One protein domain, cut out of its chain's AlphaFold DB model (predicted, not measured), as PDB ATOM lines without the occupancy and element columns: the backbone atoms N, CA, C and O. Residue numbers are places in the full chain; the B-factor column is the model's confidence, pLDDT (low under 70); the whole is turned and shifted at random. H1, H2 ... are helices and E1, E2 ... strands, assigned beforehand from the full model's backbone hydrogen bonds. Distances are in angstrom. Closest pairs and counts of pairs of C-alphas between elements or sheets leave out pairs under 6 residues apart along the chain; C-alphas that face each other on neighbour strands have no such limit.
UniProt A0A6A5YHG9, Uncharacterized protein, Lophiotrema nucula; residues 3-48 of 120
ATOM      1  N   SER A   3      35.482  36.575 -21.693       75.75
ATOM      2  CA  SER A   3      35.922  35.838 -20.496       75.75
ATOM      3  C   SER A   3      37.080  36.493 -19.729       75.75
ATOM      4  O   SER A   3      37.200  36.302 -18.522       75.75
ATOM      5  N   CYS A   4      37.921  37.273 -20.410       78.50
ATOM      6  CA  CYS A   4      39.081  37.940 -19.825       78.50
ATOM      7  C   CYS A   4      38.728  39.195 -19.039       78.50
ATOM      8  O   CYS A   4      39.545  39.638 -18.244       78.50
ATOM      9  N   CYS A   5      37.532  39.744 -19.252       78.50
ATOM     10  CA  CYS A   5      37.073  40.962 -18.597       78.50
ATOM     11  C   CYS A   5      36.336  40.677 -17.279       78.50
ATOM     12  O   CYS A   5      35.679  41.566 -16.764       78.50
ATOM     13  N   ARG A   6      36.358  39.436 -16.761       80.88
ATOM     14  CA  ARG A   6      35.804  39.039 -15.443       80.88
ATOM     15  C   ARG A   6      34.351  39.475 -15.144       80.88
ATOM     16  O   ARG A   6      33.950  39.510 -13.989       80.88
ATOM     17  N   GLY A   7      33.541  39.735 -16.174       74.31
ATOM     18  CA  GLY A   7      32.160  40.227 -16.037       74.31
ATOM     19  C   GLY A   7      32.021  41.754 -15.953       74.31
ATOM     20  O   GLY A   7      30.907  42.246 -15.798       74.31
ATOM     21  N   GLN A   8      33.123  42.492 -16.087       72.75
ATOM     22  CA  GLN A   8      33.171  43.952 -16.141       72.75
ATOM     23  C   GLN A   8      32.494  44.509 -17.406       72.75
ATOM     24  O   GLN A   8      32.440  43.817 -18.431       72.75
ATOM     25  N   PRO A   9      31.992  45.761 -17.372       68.81
ATOM     26  CA  PRO A   9      31.378  46.392 -18.533       68.81
ATOM     27  C   PRO A   9      32.376  46.500 -19.693       68.81
ATOM     28  O   PRO A   9      33.476  47.039 -19.552       68.81
ATOM     29  N   ILE A  10      31.966  45.993 -20.857       74.25
ATOM     30  CA  ILE A  10      32.763  46.012 -22.086       74.25
ATOM     31  C   ILE A  10      32.268  47.146 -22.972       74.25
ATOM     32  O   ILE A  10      31.097  47.175 -23.353       74.25
ATOM     33  N   VAL A  11      33.165  48.063 -23.335       76.62
ATOM     34  CA  VAL A  11      32.863  49.145 -24.272       76.62
ATOM     35  C   VAL A  11      33.299  48.717 -25.667       76.62
ATOM     36  O   VAL A  11      34.484  48.504 -25.931       76.62
ATOM     37  N   ALA A  12      32.324  48.573 -26.559       71.19
ATOM     38  CA  ALA A  12      32.521  48.133 -27.931       71.19
ATOM     39  C   ALA A  12      32.408  49.317 -28.904       71.19
ATOM     40  O   ALA A  12      31.418  50.046 -28.904       71.19
ATOM     41  N   TYR A  13      33.420  49.486 -29.751       70.25
ATOM     42  CA  TYR A  13      33.546  50.565 -30.727       70.25
ATOM     43  C   TYR A  13      33.566  50.009 -32.157       70.25
ATOM     44  O   TYR A  13      34.050  48.908 -32.421       70.25
ATOM     45  N   GLY A  14      33.052  50.790 -33.108       65.50
ATOM     46  CA  GLY A  14      33.042  50.432 -34.532       65.50
ATOM     47  C   GLY A  14      31.917  49.486 -34.968       65.50
ATOM     48  O   GLY A  14      31.816  49.209 -36.158       65.50
ATOM     49  N   ALA A  15      31.049  49.038 -34.054       71.00
ATOM     50  CA  ALA A  15      29.789  48.404 -34.436       71.00
ATOM     51  C   ALA A  15      28.864  49.437 -35.109       71.00
ATOM     52  O   ALA A  15      28.750  50.578 -34.663       71.00
ATOM     53  N   SER A  16      28.210  49.033 -36.193       69.25
ATOM     54  CA  SER A  16      27.333  49.866 -37.020       69.25
ATOM     55  C   SER A  16      26.201  49.010 -37.589       69.25
ATOM     56  O   SER A  16      26.358  47.802 -37.737       69.25
ATOM     57  N   GLU A  17      25.087  49.614 -38.004       70.25
ATOM     58  CA  GLU A  17      23.999  48.905 -38.700       70.25
ATOM     59  C   GLU A  17      24.488  48.134 -39.940       70.25
ATOM     60  O   GLU A  17      23.911  47.115 -40.315       70.25
ATOM     61  N   ARG A  18      25.591  48.585 -40.558       73.44
ATOM     62  CA  ARG A  18      26.222  47.920 -41.710       73.44
ATOM     63  C   ARG A  18      27.267  46.860 -41.340       73.44
ATOM     64  O   ARG A  18      27.614  46.043 -42.188       73.44
ATOM     65  N   ASN A  19      27.779  46.873 -40.110       66.69
ATOM     66  CA  ASN A  19      28.669  45.841 -39.583       66.69
ATOM     67  C   ASN A  19      28.401  45.640 -38.077       66.69
ATOM     68  O   ASN A  19      28.885  46.431 -37.264       66.69
ATOM     69  N   PRO A  20      27.645  44.598 -37.686       72.19
ATOM     70  CA  PRO A  20      27.281  44.364 -36.289       72.19
ATOM     71  C   PRO A  20      28.446  43.835 -35.434       72.19
ATOM     72  O   PRO A  20      28.291  43.698 -34.224       72.19
ATOM     73  N   GLN A  21      29.598  43.513 -36.035       70.69
ATOM     74  CA  GLN A  21      30.810  43.141 -35.305       70.69
ATOM     75  C   GLN A  21      31.576  44.420 -34.908       70.69
ATOM     76  O   GLN A  21      31.927  45.200 -35.795       70.69
ATOM     77  N   PRO A  22      31.863  44.660 -33.616       68.12
ATOM     78  CA  PRO A  22      32.679  45.799 -33.206       68.12
ATOM     79  C   PRO A  22      34.143  45.601 -33.614       68.12
ATOM     80  O   PRO A  22      34.744  44.568 -33.326       68.12
ATOM     81  N   CYS A  23      34.728  46.615 -34.251       63.97
ATOM     82  CA  CYS A  23      36.124  46.596 -34.696       63.97
ATOM     83  C   CYS A  23      37.135  46.721 -33.545       63.97
ATOM     84  O   CYS A  23      38.292  46.352 -33.712       63.97
ATOM     85  N   TYR A  24      36.722  47.270 -32.400       66.69
ATOM     86  CA  TYR A  24      37.564  47.418 -31.215       66.69
ATOM     87  C   TYR A  24      36.716  47.244 -29.954       66.69
ATOM     88  O   TYR A  24      35.594  47.746 -29.885       66.69
ATOM     89  N   MET A  25      37.234  46.543 -28.948       69.75
ATOM     90  CA  MET A  25      36.574  46.386 -27.652       69.75
ATOM     91  C   MET A  25      37.576  46.648 -26.536       69.75
ATOM     92  O   MET A  25      38.690  46.133 -26.569       69.75
ATOM     93  N   TYR A  26      37.162  47.431 -25.543       70.94
ATOM     94  CA  TYR A  26      37.958  47.736 -24.363       70.94
ATOM     95  C   TYR A  26      37.207  47.335 -23.091       70.94
ATOM     96  O   TYR A  26      35.996  47.531 -22.973       70.94
ATOM     97  N   CYS A  27      37.956  46.789 -22.138       75.06
ATOM     98  CA  CYS A  27      37.489  46.422 -20.810       75.06
ATOM     99  C   CYS A  27      38.359  47.115 -19.771       75.06
ATOM    100  O   CYS A  27      39.580  47.178 -19.922       75.06
ATOM    101  N   LEU A  28      37.745  47.574 -18.685       73.81
ATOM    102  CA  LEU A  28      38.489  48.049 -17.527       73.81
ATOM    103  C   LEU A  28      39.118  46.846 -16.810       73.81
ATOM    104  O   LEU A  28      38.449  45.840 -16.580       73.81
ATOM    105  N   ALA A  29      40.391  46.962 -16.425       70.19
ATOM    106  CA  ALA A  29      41.088  45.968 -15.607       70.19
ATOM    107  C   ALA A  29      40.655  46.074 -14.135       70.19
ATOM    108  O   ALA A  29      41.456  46.405 -13.265       70.19
ATOM    109  N   GLN A  30      39.365  45.886 -13.866       70.25
ATOM    110  CA  GLN A  30      38.829  45.858 -12.509       70.25
ATOM    111  C   GLN A  30      38.806  44.438 -11.963       70.25
ATOM    112  O   GLN A  30      38.547  43.493 -12.705       70.25
ATOM    113  N   GLU A  31      39.071  44.293 -10.663       74.12
ATOM    114  CA  GLU A  31      39.203  42.997  -9.975       74.12
ATOM    115  C   GLU A  31      40.313  42.078 -10.553       74.12
ATOM    116  O   GLU A  31      40.387  40.893 -10.230       74.12
ATOM    117  N   GLN A  32      41.199  42.611 -11.405       75.19
ATOM    118  CA  GLN A  32      42.342  41.915 -12.008       75.19
ATOM    119  C   GLN A  32      43.455  42.911 -12.350       75.19
ATOM    120  O   GLN A  32      43.170  44.082 -12.606       75.19
ATOM    121  N   THR A  33      44.715  42.469 -12.418       79.31
ATOM    122  CA  THR A  33      45.780  43.374 -12.869       79.31
ATOM    123  C   THR A  33      45.662  43.649 -14.369       79.31
ATOM    124  O   THR A  33      45.161  42.827 -15.144       79.31
ATOM    125  N   VAL A  34      46.167  44.802 -14.809       74.44
ATOM    126  CA  VAL A  34      46.279  45.115 -16.240       74.44
ATOM    127  C   VAL A  34      47.174  44.092 -16.962       74.44
ATOM    128  O   VAL A  34      46.913  43.761 -18.116       74.44
ATOM    129  N   GLY A  35      48.178  43.532 -16.281       73.94
ATOM    130  CA  GLY A  35      48.997  42.423 -16.766       73.94
ATOM    131  C   GLY A  35      48.178  41.164 -17.050       73.94
ATOM    132  O   GLY A  35      48.225  40.671 -18.171       73.94
ATOM    133  N   ASP A  36      47.376  40.701 -16.085       79.75
ATOM    134  CA  ASP A  36      46.490  39.534 -16.249       79.75
ATOM    135  C   ASP A  36      45.452  39.747 -17.361       79.75
ATOM    136  O   ASP A  36      45.092  38.813 -18.080       79.75
ATOM    137  N   LEU A  37      44.956  40.983 -17.517       77.94
ATOM    138  CA  LEU A  37      44.047  41.338 -18.607       77.94
ATOM    139  C   LEU A  37      44.741  41.227 -19.971       77.94
ATOM    140  O   LEU A  37      44.208  40.567 -20.861       77.94
ATOM    141  N   ILE A  38      45.920  41.838 -20.135       76.25
ATOM    142  CA  ILE A  38      46.693  41.805 -21.389       76.25
ATOM    143  C   ILE A  38      47.096  40.368 -21.744       76.25
ATOM    144  O   ILE A  38      46.920  39.955 -22.890       76.25
ATOM    145  N   ASP A  39      47.578  39.596 -20.768       81.38
ATOM    146  CA  ASP A  39      47.969  38.196 -20.961       81.38
ATOM    147  C   ASP A  39      46.767  37.347 -21.408       81.38
ATOM    148  O   ASP A  39      46.825  36.678 -22.438       81.38
ATOM    149  N   CYS A  40      45.609  37.484 -20.750       82.12
ATOM    150  CA  CYS A  40      44.391  36.790 -21.173       82.12
ATOM    151  C   CYS A  40      43.898  37.224 -22.566       82.12
ATOM    152  O   CYS A  40      43.391  36.391 -23.324       82.12
ATOM    153  N   LEU A  41      44.032  38.506 -22.931       77.31
ATOM    154  CA  LEU A  41      43.672  38.974 -24.273       77.31
ATOM    155  C   LEU A  41      44.609  38.419 -25.360       77.31
ATOM    156  O   LEU A  41      44.154  38.287 -26.492       77.31
ATOM    157  N   ASN A  42      45.850  38.035 -25.018       69.88
ATOM    158  CA  ASN A  42      46.858  37.482 -25.940       69.88
ATOM    159  C   ASN A  42      47.175  38.403 -27.143       69.88
ATOM    160  O   ASN A  42      47.647  37.959 -28.190       69.88
ATOM    161  N   ASP A  43      46.920  39.700 -26.986       65.06
ATOM    162  CA  ASP A  43      46.911  40.689 -28.062       65.06
ATOM    163  C   ASP A  43      48.090  41.666 -27.864       65.06
ATOM    164  O   ASP A  43      48.298  42.131 -26.737       65.06
ATOM    165  N   PRO A  44      48.896  42.005 -28.894       53.69
ATOM    166  CA  PRO A  44      50.080  42.866 -28.764       53.69
ATOM    167  C   PRO A  44      49.777  44.358 -28.490       53.69
ATOM    168  O   PRO A  44      50.574  45.229 -28.842       53.69
ATOM    169  N   PHE A  45      48.673  44.675 -27.809       53.31
ATOM    170  CA  PHE A  45      48.237  46.019 -27.417       53.31
ATOM    171  C   PHE A  45      49.094  46.650 -26.303       53.31
ATOM    172  O   PHE A  45      48.587  47.079 -25.265       53.31
ATOM    173  N   GLN A  46      50.403  46.787 -26.522       50.50
ATOM    174  CA  GLN A  46      51.253  47.599 -25.639       50.50
ATOM    175  C   GLN A  46      50.965  49.109 -25.780       50.50
ATOM    176  O   GLN A  46      51.342  49.888 -24.913       50.50
ATOM    177  N   GLU A  47      50.231  49.507 -26.824       51.66
ATOM    178  CA  GLU A  47      49.819  50.887 -27.120       51.66
ATOM    179  C   GLU A  47      48.531  51.321 -26.390       51.66
ATOM    180  O   GLU A  47      48.268  52.513 -26.255       51.66
ATOM    181  N   VAL A  48      47.733  50.376 -25.876       54.09
ATOM    182  CA  VAL A  48      46.488  50.660 -25.121       54.09
ATOM    183  C   VAL A  48      46.784  51.024 -23.655       54.09
ATOM    184  O   VAL A  48      45.916  51.484 -22.910       54.09
TER     185      VAL A  48
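AT A GLANCE: This is residues 3 to 48 of the 120 residues of an uncharacterized protein of Lophiotrema nucula (UniProt A0A6A5YHG9). There is little regular structure here: a narrow hairpin of two short strands, E1 and E2, with its loop, residues 14 to 23, at one end of the length and one short helix, H1, toward the other. The 46 printed residues hold E1, E2 and H1 in that order, class mixed, with only 16 residues in named elements. The two-stranded sheet is antiparallel. The whole is elongated, 35 by 22 by 14 A, and only just loose, close to compact, with a radius of gyration of the C-alphas of 11.7 A.

IN THESE COORDINATES: Find C-alpha 10 at (32.763, 46.012, -22.086); E1 runs from there to residue 13, 9.8 A. E2, residues 24 to 27, spans 10.5 A. H1, residues 34 to 41, spans 10.4 A and ends at (43.672, 38.974, -24.273).

HOW THE PARTS SIT: In the hairpin E1 and E2, directions 159 degrees apart, look for N 13 and O 24, 2.8 A apart, within hydrogen-bond range. In H1 every O i to N i+4 pair is within range. E1 and H1 are apart.

THE WHOLE: The farthest C-alphas, Arg 18 and Thr 33, are 35.1 A apart. The printed part has no cut, and both links are short. Look for pLDDT under 70 at 15 residues, among them 42 to 48.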